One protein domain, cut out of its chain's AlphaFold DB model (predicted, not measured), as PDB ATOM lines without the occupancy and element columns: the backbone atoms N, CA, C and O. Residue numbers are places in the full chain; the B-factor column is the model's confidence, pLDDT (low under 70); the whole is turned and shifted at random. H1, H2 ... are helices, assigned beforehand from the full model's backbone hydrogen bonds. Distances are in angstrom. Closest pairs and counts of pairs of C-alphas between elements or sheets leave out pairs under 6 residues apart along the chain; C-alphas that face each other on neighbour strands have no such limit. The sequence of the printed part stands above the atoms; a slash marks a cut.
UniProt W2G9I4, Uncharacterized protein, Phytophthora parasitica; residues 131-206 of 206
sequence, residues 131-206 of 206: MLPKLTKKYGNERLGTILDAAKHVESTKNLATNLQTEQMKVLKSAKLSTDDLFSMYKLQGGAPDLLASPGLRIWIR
ATOM      1  N   MET A 131     -26.110  31.476 -18.073       95.31
ATOM      2  CA  MET A 131     -26.003  30.232 -17.303       95.31
ATOM      3  C   MET A 131     -27.366  29.761 -16.777       95.31
ATOM      4  O   MET A 131     -27.542  28.572 -16.488       95.31
ATOM      5  N   LEU A 132     -28.335  30.676 -16.658       93.88
ATOM      6  CA  LEU A 132     -29.621  30.446 -16.011       93.88
ATOM      7  C   LEU A 132     -30.414  29.287 -16.647       93.88
ATOM      8  O   LEU A 132     -30.837  28.421 -15.885       93.88
ATOM      9  N   PRO A 133     -30.553  29.148 -17.985       93.31
ATOM     10  CA  PRO A 133     -31.304  28.039 -18.579       93.31
ATOM     11  C   PRO A 133     -30.797  26.654 -18.164       93.31
ATOM     12  O   PRO A 133     -31.590  25.743 -17.927       93.31
ATOM     13  N   LYS A 134     -29.475  26.489 -18.035       91.88
ATOM     14  CA  LYS A 134     -28.860  25.218 -17.622       91.88
ATOM     15  C   LYS A 134     -29.158  24.915 -16.160       91.88
ATOM     16  O   LYS A 134     -29.532  23.791 -15.826       91.88
ATOM     17  N   LEU A 135     -29.052  25.928 -15.302       91.94
ATOM     18  CA  LEU A 135     -29.374  25.812 -13.883       91.94
ATOM     19  C   LEU A 135     -30.868  25.547 -13.664       91.94
ATOM     20  O   LEU A 135     -31.219  24.664 -12.885       91.94
ATOM     21  N   THR A 136     -31.743  26.237 -14.396       91.25
ATOM     22  CA  THR A 136     -33.194  26.021 -14.355       91.25
ATOM     23  C   THR A 136     -33.556  24.622 -14.833       91.25
ATOM     24  O   THR A 136     -34.371  23.965 -14.195       91.25
ATOM     25  N   LYS A 137     -32.923  24.116 -15.898       90.50
ATOM     26  CA  LYS A 137     -33.135  22.735 -16.358       90.50
ATOM     27  C   LYS A 137     -32.708  21.703 -15.309       90.50
ATOM     28  O   LYS A 137     -33.365  20.678 -15.177       90.50
ATOM     29  N   LYS A 138     -31.620  21.962 -14.576       87.12
ATOM     30  CA  LYS A 138     -31.087  21.042 -13.559       87.12
ATOM     31  C   LYS A 138     -31.897  21.055 -12.259       87.12
ATOM     32  O   LYS A 138     -32.146  19.997 -11.694       87.12
ATOM     33  N   TYR A 139     -32.281  22.233 -11.771       86.94
ATOM     34  CA  TYR A 139     -32.877  22.388 -10.440       86.94
ATOM     35  C   TYR A 139     -34.379  22.693 -10.461       86.94
ATOM     36  O   TYR A 139     -35.057  22.438  -9.470       86.94
ATOM     37  N   GLY A 140     -34.915  23.217 -11.562       87.94
ATOM     38  CA  GLY A 140     -36.237  23.845 -11.604       87.94
ATOM     39  C   GLY A 140     -36.224  25.261 -11.010       87.94
ATOM     40  O   GLY A 140     -35.322  25.622 -10.255       87.94
ATOM     41  N   ASN A 141     -37.228  26.077 -11.347       84.12
ATOM     42  CA  ASN A 141     -37.280  27.493 -10.947       84.12
ATOM     43  C   ASN A 141     -37.290  27.693  -9.420       84.12
ATOM     44  O   ASN A 141     -36.513  28.493  -8.898       84.12
ATOM     45  N   GLU A 142     -38.132  26.940  -8.711       81.50
ATOM     46  CA  GLU A 142     -38.319  27.036  -7.257       81.50
ATOM     47  C   GLU A 142     -37.030  26.707  -6.486       81.50
ATOM     48  O   GLU A 142     -36.497  27.533  -5.736       81.50
ATOM     49  N   ARG A 143     -36.493  25.497  -6.700       85.88
ATOM     50  CA  ARG A 143     -35.290  25.020  -6.006       85.88
ATOM     51  C   ARG A 143     -34.077  25.870  -6.366       85.88
ATOM     52  O   ARG A 143     -33.275  26.165  -5.482       85.88
ATOM     53  N   LEU A 144     -33.956  26.305  -7.626       89.94
ATOM     54  CA  LEU A 144     -32.881  27.206  -8.037       89.94
ATOM     55  C   LEU A 144     -32.915  28.517  -7.248       89.94
ATOM     56  O   LEU A 144     -31.874  28.943  -6.758       89.94
ATOM     57  N   GLY A 145     -34.094  29.115  -7.067       88.81
ATOM     58  CA  GLY A 145     -34.237  30.344  -6.286       88.81
ATOM     59  C   GLY A 145     -33.713  30.185  -4.854       88.81
ATOM     60  O   GLY A 145     -32.987  31.048  -4.361       88.81
ATOM     61  N   THR A 146     -34.005  29.048  -4.215       87.31
ATOM     62  CA  THR A 146     -33.534  28.742  -2.852       87.31
ATOM     63  C   THR A 146     -32.020  28.513  -2.800       87.31
ATOM     64  O   THR A 146     -31.351  29.024  -1.902       87.31
ATOM     65  N   ILE A 147     -31.455  27.798  -3.781       89.69
ATOM     66  CA  ILE A 147     -30.000  27.590  -3.893       89.69
ATOM     67  C   ILE A 147     -29.279  28.930  -4.080       89.69
ATOM     68  O   ILE A 147     -28.258  29.173  -3.438       89.69
ATOM     69  N   LEU A 148     -29.814  29.816  -4.926       91.81
ATOM     70  CA  LEU A 148     -29.252  31.146  -5.151       91.81
ATOM     71  C   LEU A 148     -29.346  32.022  -3.897       91.81
ATOM     72  O   LEU A 148     -28.372  32.689  -3.558       91.81
ATOM     73  N   ASP A 149     -30.472  31.998  -3.178       90.00
ATOM     74  CA  ASP A 149     -30.617  32.734  -1.915       90.00
ATOM     75  C   ASP A 149     -29.582  32.267  -0.879       90.00
ATOM     76  O   ASP A 149     -28.922  33.095  -0.255       90.00
ATOM     77  N   ALA A 150     -29.339  30.956  -0.765       89.62
ATOM     78  CA  ALA A 150     -28.285  30.418   0.095       89.62
ATOM     79  C   ALA A 150     -26.876  30.841  -0.369       89.62
ATOM     80  O   ALA A 150     -26.083  31.338   0.432       89.62
ATOM     81  N   ALA A 151     -26.574  30.726  -1.667       90.88
ATOM     82  CA  ALA A 151     -25.267  31.074  -2.233       90.88
ATOM     83  C   ALA A 151     -24.918  32.572  -2.109       90.88
ATOM     84  O   ALA A 151     -23.742  32.936  -2.157       90.88
ATOM     85  N   LYS A 152     -25.907  33.450  -1.896       92.88
ATOM     86  CA  LYS A 152     -25.676  34.876  -1.601       92.88
ATOM     87  C   LYS A 152     -25.054  35.139  -0.232       92.88
ATOM     88  O   LYS A 152     -24.455  36.193  -0.042       92.88
ATOM     89  N   HIS A 153     -25.194  34.205   0.704       91.25
ATOM     90  CA  HIS A 153     -24.653  34.331   2.058       91.25
ATOM     91  C   HIS A 153     -23.204  33.831   2.166       91.25
ATOM     92  O   HIS A 153     -22.586  33.957   3.218       91.25
ATOM     93  N   VAL A 154     -22.647  33.288   1.079       91.00
ATOM     94  CA  VAL A 154     -21.249  32.864   0.990       91.00
ATOM     95  C   VAL A 154     -20.478  33.899   0.175       91.00
ATOM     96  O   VAL A 154     -20.778  34.119  -0.997       91.00
ATOM     97  N   GLU A 155     -19.472  34.531   0.788       92.12
ATOM     98  CA  GLU A 155     -18.766  35.682   0.199       92.12
ATOM     99  C   GLU A 155     -18.169  35.373  -1.185       92.12
ATOM    100  O   GLU A 155     -18.300  36.168  -2.112       92.12
ATOM    101  N   SER A 156     -17.607  34.174  -1.374       88.81
ATOM    102  CA  SER A 156     -17.008  33.757  -2.649       88.81
ATOM    103  C   SER A 156     -18.012  33.568  -3.794       88.81
ATOM    104  O   SER A 156     -17.620  33.631  -4.958       88.81
ATOM    105  N   THR A 157     -19.299  33.354  -3.500       92.44
ATOM    106  CA  THR A 157     -20.350  33.113  -4.509       92.44
ATOM    107  C   THR A 157     -21.400  34.215  -4.567       92.44
ATOM    108  O   THR A 157     -22.253  34.203  -5.454       92.44
ATOM    109  N   LYS A 158     -21.328  35.195  -3.664       94.06
ATOM    110  CA  LYS A 158     -22.330  36.245  -3.475       94.06
ATOM    111  C   LYS A 158     -22.667  37.016  -4.746       94.06
ATOM    112  O   LYS A 158     -23.844  37.158  -5.083       94.06
ATOM    113  N   ASN A 159     -21.649  37.479  -5.468       94.00
ATOM    114  CA  ASN A 159     -21.841  38.265  -6.690       94.00
ATOM    115  C   ASN A 159     -22.468  37.422  -7.804       94.00
ATOM    116  O   ASN A 159     -23.462  37.828  -8.404       94.00
ATOM    117  N   LEU A 160     -21.948  36.210  -8.022       94.38
ATOM    118  CA  LEU A 160     -22.486  35.276  -9.011       94.38
ATOM    119  C   LEU A 160     -23.951  34.927  -8.713       94.38
ATOM    120  O   LEU A 160     -24.803  35.014  -9.597       94.38
ATOM    121  N   ALA A 161     -24.257  34.580  -7.462       94.00
ATOM    122  CA  ALA A 161     -25.602  34.216  -7.041       94.00
ATOM    123  C   ALA A 161     -26.585  35.394  -7.155       94.00
ATOM    124  O   ALA A 161     -27.719  35.215  -7.599       94.00
ATOM    125  N   THR A 162     -26.144  36.610  -6.822       94.75
ATOM    126  CA  THR A 162     -26.954  37.830  -6.971       94.75
ATOM    127  C   THR A 162     -27.265  38.128  -8.437       94.75
ATOM    128  O   THR A 162     -28.414  38.429  -8.769       94.75
ATOM    129  N   ASN A 163     -26.277  37.989  -9.325       94.31
ATOM    130  CA  ASN A 163     -26.464  38.199 -10.762       94.31
ATOM    131  C   ASN A 163     -27.452  37.184 -11.351       94.31
ATOM    132  O   ASN A 163     -28.392  37.577 -12.041       94.31
ATOM    133  N   LEU A 164     -27.304  35.900 -11.008       95.00
ATOM    134  CA  LEU A 164     -28.211  34.840 -11.457       95.00
ATOM    135  C   LEU A 164     -29.634  35.013 -10.914       95.00
ATOM    136  O   LEU A 164     -30.594  34.814 -11.653       95.00
ATOM    137  N   GLN A 165     -29.795  35.422  -9.651       92.38
ATOM    138  CA  GLN A 165     -31.121  35.683  -9.080       92.38
ATOM    139  C   GLN A 165     -31.790  36.893  -9.749       92.38
ATOM    140  O   GLN A 165     -32.991  36.877 -10.013       92.38
ATOM    141  N   THR A 166     -31.012  37.928 -10.076       92.69
ATOM    142  CA  THR A 166     -31.502  39.095 -10.823       92.69
ATOM    143  C   THR A 166     -31.956  38.698 -12.224       92.69
ATOM    144  O   THR A 166     -33.007  39.139 -12.689       92.69
ATOM    145  N   GLU A 167     -31.184  37.849 -12.897       93.44
ATOM    146  CA  GLU A 167     -31.542  37.312 -14.205       93.44
ATOM    147  C   GLU A 167     -32.819  36.464 -14.140       93.44
ATOM    148  O   GLU A 167     -33.737  36.682 -14.931       93.44
ATOM    149  N   GLN A 168     -32.924  35.573 -13.148       90.94
ATOM    150  CA  GLN A 168     -34.123  34.773 -12.901       90.94
ATOM    151  C   GLN A 168     -35.358  35.665 -12.753       90.94
ATOM    152  O   GLN A 168     -36.374  35.435 -13.407       90.94
ATOM    153  N   MET A 169     -35.250  36.728 -11.956       87.12
ATOM    154  CA  MET A 169     -36.342  37.669 -11.735       87.12
ATOM    155  C   MET A 169     -36.751  38.405 -13.021       87.12
ATOM    156  O   MET A 169     -37.939  38.597 -13.271       87.12
ATOM    157  N   LYS A 170     -35.788  38.793 -13.867       88.94
ATOM    158  CA  LYS A 170     -36.073  39.418 -15.171       88.94
ATOM    159  C   LYS A 170     -36.841  38.474 -16.094       88.94
ATOM    160  O   LYS A 170     -37.836  38.892 -16.683       88.94
ATOM    161  N   VAL A 171     -36.412  37.213 -16.185       87.81
ATOM    162  CA  VAL A 171     -37.090  36.197 -17.004       87.81
ATOM    163  C   VAL A 171     -38.525  35.993 -16.522       87.81
ATOM    164  O   VAL A 171     -39.452  36.073 -17.326       87.81
ATOM    165  N   LEU A 172     -38.729  35.836 -15.211       83.69
ATOM    166  CA  LEU A 172     -40.062  35.669 -14.626       83.69
ATOM    167  C   LEU A 172     -40.974  36.877 -14.888       83.69
ATOM    168  O   LEU A 172     -42.114  36.697 -15.312       83.69
ATOM    169  N   LYS A 173     -40.459  38.105 -14.730       82.19
ATOM    170  CA  LYS A 173     -41.199  39.342 -15.042       82.19
ATOM    171  C   LYS A 173     -41.562  39.443 -16.525       82.19
ATOM    172  O   LYS A 173     -42.656  39.887 -16.861       82.19
ATOM    173  N   SER A 174     -40.670  39.013 -17.418       84.31
ATOM    174  CA  SER A 174     -40.912  39.046 -18.868       84.31
ATOM    175  C   SER A 174     -41.943  38.017 -19.336       84.31
ATOM    176  O   SER A 174     -42.646  38.251 -20.316       84.31
ATOM    177  N   ALA A 175     -42.076  36.904 -18.612       79.81
ATOM    178  CA  ALA A 175     -42.966  35.810 -18.971       79.81
ATOM    179  C   ALA A 175     -44.457  36.105 -18.693       79.81
ATOM    180  O   ALA A 175     -45.294  35.239 -18.933       79.81
ATOM    181  N   LYS A 176     -44.803  37.323 -18.233       73.12
ATOM    182  CA  LYS A 176     -46.175  37.768 -17.909       73.12
ATOM    183  C   LYS A 176     -46.930  36.804 -16.981       73.12
ATOM    184  O   LYS A 176     -48.153  36.723 -17.061       73.12
ATOM    185  N   LEU A 177     -46.216  36.078 -16.114       72.94
ATOM    186  CA  LEU A 177     -46.860  35.256 -15.093       72.94
ATOM    187  C   LEU A 177     -47.693  36.161 -14.185       72.94
ATOM    188  O   LEU A 177     -47.233  37.239 -13.791       72.94
ATOM    189  N   SER A 178     -48.902  35.717 -13.843       78.38
ATOM    190  CA  SER A 178     -49.672  36.387 -12.801       78.38
ATOM    191  C   SER A 178     -48.955  36.249 -11.451       78.38
ATOM    192  O   SER A 178     -48.119  35.360 -11.246       78.38
ATOM    193  N   THR A 179     -49.278  37.132 -10.505       76.00
ATOM    194  CA  THR A 179     -48.807  36.999  -9.117       76.00
ATOM    195  C   THR A 179     -49.177  35.641  -8.532       76.00
ATOM    196  O   THR A 179     -48.382  35.078  -7.781       76.00
ATOM    197  N   ASP A 180     -50.328  35.102  -8.940       77.50
ATOM    198  CA  ASP A 180     -50.845  33.808  -8.507       77.50
ATOM    199  C   ASP A 180     -50.047  32.652  -9.114       77.50
ATOM    200  O   ASP A 180     -49.701  31.724  -8.388       77.50
ATOM    201  N   ASP A 181     -49.653  32.736 -10.390       79.81
ATOM    202  CA  ASP A 181     -48.792  31.730 -11.034       79.81
ATOM    203  C   ASP A 181     -47.398  31.691 -10.397       79.81
ATOM    204  O   ASP A 181     -46.828  30.620 -10.189       79.81
ATOM    205  N   LEU A 182     -46.835  32.856 -10.049       75.62
ATOM    206  CA  LEU A 182     -45.575  32.929  -9.305       75.62
ATOM    207  C   LEU A 182     -45.731  32.344  -7.898       75.62
ATOM    208  O   LEU A 182     -44.855  31.611  -7.435       75.62
ATOM    209  N   PHE A 183     -46.852  32.624  -7.236       77.94
ATOM    210  CA  PHE A 183     -47.165  32.090  -5.915       77.94
ATOM    211  C   PHE A 183     -47.360  30.556  -5.951       77.94
ATOM    212  O   PHE A 183     -46.828  29.852  -5.088       77.94
ATOM    213  N   SER A 184     -48.012  30.014  -6.992       80.94
ATOM    214  CA  SER A 184     -48.074  28.571  -7.293       80.94
ATOM    215  C   SER A 184     -46.693  27.982  -7.560       80.94
ATOM    216  O   SER A 184     -46.371  26.913  -7.042       80.94
ATOM    217  N   MET A 185     -45.871  28.657  -8.370       76.44
ATOM    218  CA  MET A 185     -44.557  28.160  -8.788       76.44
ATOM    219  C   MET A 185     -43.627  27.945  -7.592       76.44
ATOM    220  O   MET A 185     -42.871  26.976  -7.573       76.44
ATOM    221  N   TYR A 186     -43.705  28.818  -6.586       75.88
ATOM    222  CA  TYR A 186     -42.976  28.673  -5.324       75.88
ATOM    223  C   TYR A 186     -43.721  27.828  -4.274       75.88
ATOM    224  O   TYR A 186     -43.356  27.853  -3.100       75.88
ATOM    225  N   LYS A 187     -44.761  27.085  -4.689       73.19
ATOM    226  CA  LYS A 187     -45.578  26.183  -3.860       73.19
ATOM    227  C   LYS A 187     -46.132  26.828  -2.589       73.19
ATOM    228  O   LYS A 187     -46.290  26.175  -1.559       73.19
ATOM    229  N   LEU A 188     -46.483  28.110  -2.662       76.44
ATOM    230  CA  LEU A 188     -46.961  28.872  -1.507       76.44
ATOM    231  C   LEU A 188     -48.465  28.664  -1.229       76.44
ATOM    232  O   LEU A 188     -48.971  29.077  -0.190       76.44
ATOM    233  N   GLN A 189     -49.181  27.966  -2.117       64.12
ATOM    234  CA  GLN A 189     -50.643  27.792  -2.079       64.12
ATOM    235  C   GLN A 189     -51.159  26.775  -1.047       64.12
ATOM    236  O   GLN A 189     -52.364  26.594  -0.914       64.12
ATOM    237  N   GLY A 190     -50.271  26.125  -0.292       64.12
ATOM    238  CA  GLY A 190     -50.630  25.046   0.634       64.12
ATOM    239  C   GLY A 190     -50.896  25.456   2.083       64.12
ATOM    240  O   GLY A 190     -51.099  24.568   2.904       64.12
ATOM    241  N   GLY A 191     -50.843  26.751   2.428       56.66
ATOM    242  CA  GLY A 191     -51.067  27.206   3.809       56.66
ATOM    243  C   GLY A 191     -50.164  26.497   4.824       56.66
ATOM    244  O   GLY A 191     -50.612  26.164   5.919       56.66
ATOM    245  N   ALA A 192     -48.918  26.195   4.434       59.03
ATOM    246  CA  ALA A 192     -47.973  25.524   5.315       59.03
ATOM    247  C   ALA A 192     -47.873  26.314   6.636       59.03
ATOM    248  O   ALA A 192     -47.819  27.547   6.573       59.03
ATOM    249  N   PRO A 193     -47.818  25.643   7.804       62.34
ATOM    250  CA  PRO A 193     -47.765  26.309   9.112       62.34
ATOM    251  C   PRO A 193     -46.683  27.397   9.184       62.34
ATOM    252  O   PRO A 193     -46.870  28.423   9.828       62.34
ATOM    253  N   ASP A 194     -45.607  27.205   8.417       70.62
ATOM    254  CA  ASP A 194     -44.450  28.083   8.333       70.62
ATOM    255  C   ASP A 194     -44.335  28.814   6.982       70.62
ATOM    256  O   ASP A 194     -43.231  29.032   6.477       70.62
ATOM    257  N   LEU A 195     -45.456  29.225   6.369       72.38
ATOM    258  CA  LEU A 195     -45.448  30.020   5.128       72.38
ATOM    259  C   LEU A 195     -44.487  31.218   5.232       72.38
ATOM    260  O   LEU A 195     -43.713  31.473   4.308       72.38
ATOM    261  N   LEU A 196     -44.482  31.890   6.389       73.06
ATOM    262  CA  LEU A 196     -43.597  33.019   6.694       73.06
ATOM    263  C   LEU A 196     -42.114  32.631   6.807       73.06
ATOM    264  O   LEU A 196     -41.248  33.468   6.557       73.06
ATOM    265  N   ALA A 197     -41.802  31.378   7.147       72.25
ATOM    266  CA  ALA A 197     -40.428  30.875   7.189       72.25
ATOM    267  C   ALA A 197     -39.974  30.271   5.850       72.25
ATOM    268  O   ALA A 197     -38.784  29.987   5.673       72.25
ATOM    269  N   SER A 198     -40.893  30.080   4.895       73.50
ATOM    270  CA  SER A 198     -40.571  29.459   3.614       73.50
ATOM    271  C   SER A 198     -39.551  30.305   2.826       73.50
ATOM    272  O   SER A 198     -39.740  31.511   2.626       73.50
ATOM    273  N   PRO A 199     -38.455  29.699   2.327       73.56
ATOM    274  CA  PRO A 199     -37.505  30.403   1.465       73.56
ATOM    275  C   PRO A 199     -38.154  30.948   0.184       73.56
ATOM    276  O   PRO A 199     -37.749  32.001  -0.307       73.56
ATOM    277  N   GLY A 200     -39.192  30.268  -0.322       75.38
ATOM    278  CA  GLY A 200     -39.970  30.693  -1.486       75.38
ATOM    279  C   GLY A 200     -40.669  32.040  -1.285       75.38
ATOM    280  O   GLY A 200     -40.605  32.891  -2.173       75.38
ATOM    281  N   LEU A 201     -41.244  32.292  -0.102       79.81
ATOM    282  CA  LEU A 201     -41.911  33.564   0.190       79.81
ATOM    283  C   LEU A 201     -40.928  34.743   0.172       79.81
ATOM    284  O   LEU A 201     -41.233  35.789  -0.396       79.81
ATOM    285  N   ARG A 202     -39.715  34.578   0.722       76.75
ATOM    286  CA  ARG A 202     -38.681  35.634   0.692       76.75
ATOM    287  C   ARG A 202     -38.270  36.023  -0.726       76.75
ATOM    288  O   ARG A 202     -37.873  37.163  -0.959       76.75
ATOM    289  N   ILE A 203     -38.317  35.070  -1.654       77.50
ATOM    290  CA  ILE A 203     -38.006  35.305  -3.065       77.50
ATOM    291  C   ILE A 203     -39.184  35.997  -3.753       77.50
ATOM    292  O   ILE A 203     -38.950  36.906  -4.540       77.50
ATOM    293  N   TRP A 204     -40.421  35.613  -3.426       76.69
ATOM    294  CA  TRP A 204     -41.639  36.206  -3.988       76.69
ATOM    295  C   TRP A 204     -41.842  37.683  -3.601       76.69
ATOM    296  O   TRP A 204     -42.290  38.461  -4.433       76.69
ATOM    297  N   ILE A 205     -41.485  38.086  -2.375       80.31
ATOM    298  CA  ILE A 205     -41.670  39.472  -1.889       80.31
ATOM    299  C   ILE A 205     -40.695  40.485  -2.544       80.31
ATOM    300  O   ILE A 205     -40.955  41.686  -2.503       80.31
ATOM    301  N   ARG A 206     -39.566  40.037  -3.117       68.69
ATOM    302  CA  ARG A 206     -38.528  40.915  -3.707       68.69
ATOM    303  C   ARG A 206     -38.906  41.464  -5.084       68.69
ATOM    304  O   ARG A 206     -38.596  42.650  -5.333       68.69
TER     305      ARG A 206
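AT A GLANCE: This is residues 131 to 206 of the 206 residues of an uncharacterized protein of Phytophthora parasitica (UniProt W2G9I4). A helical hairpin makes the core: the long helix H3 and the shorter H2 lie side by side and run opposite ways, while H5 packs crosswise on H2, and H1 stands crosswise to the hairpin, packing on residues 164 to 168 of H3. H4 is set off near the first residues of H2 and touches no helix, and from it a wide loop, residues 186 to 198, leads round to H5. The printed part has 76 residues with five named helices, in the order H1, H2, H3, H4, H5, and no named strand; the class is all helix, with 49 residues in the named helices. The whole is compact, with a radius of gyration of the C-alphas of 12.4 A, and its outline is rounded, with spans of 35 by 27 by 22 A.

HOW THE PARTS SIT: The longest helix is H3, residues 158 to 174. It touches H2, residues 141 to 151, with 10 pairs of C-alphas within 8 A; the closest are those of Leu 148 and Ala 161, 5.1 A apart. H2 and H3 form a helical hairpin, two touching helices that follow each other in the chain and run opposite ways, here at a shallow tilt of 25 degrees. H1, residues 132 to 139, and H3 only just touch, with 3 pairs of C-alphas within 8 A, and H3 does so with residues 164 to 168 alone. The closest C-alphas of H1 and H3 are those of Leu 132 and Leu 164, 6.5 A apart, and the two lines are about perpendicular at 83 degrees. H1 is close to H2 but not clearly touching, its C-alpha 136 lying 6.4 A from C-alpha 144, at 81 degrees, about perpendicular. H5, residues 199 to 204, touches H2, with the C-alphas of Thr 146 and Pro 199 closest at 6.1 A; their lines are only just about perpendicular, at 73 degrees. The helix packing is mostly crossed, but only just, with 1 of 3 touching pairs at a shallow tilt. H4, residues 179 to 185, is close to H5 but not clearly touching: the closest C-alphas are those of Phe 183 and Trp 204, 7.2 A apart, and the helices run opposite ways at a shallow tilt of 29 degrees. H4 is also close to H2 but not clearly touching, with C-alphas 142 and 185 at 6.5 A. H3 and H4 are only just apart, their closest C-alphas being 8.1 A from each other. H1 is apart from H4 and H5, and H3 is apart from H5. In H1, H2, H3, H4 and H5 every O i to N i+4 pair is within hydrogen-bond range.

IN THESE COORDINATES: H3 is 24.3 A from first to last C-alpha, running from C-alpha 158 at (-22.330, 36.245, -3.475) to C-alpha 174 at (-40.912, 39.046, -18.868). H2 measures 15.3 A in the same way, H1 10.3 A, H4 9.8 A and H5 9.0 A. H1 begins at C-alpha 132, at (-29.621, 30.446, -16.011), and H5 ends at C-alpha 204, at (-41.639, 36.206, -3.988).

THE WHOLE: The two C-alphas farthest apart are those of Ser 156 and Gly 191, at 35.3 A. The printed part runs from residue 131 to residue 206, the chain's last residue, and has no cut. The links from H1 to H2 and from H3 to H4 are tight, that from H2 to H3 is short, and that from H4 to H5 is long, with 13 residues. The mean pLDDT of the printed part is 83.2, and the model's confidence is under 70 at residues 189 to 193 and residue 206.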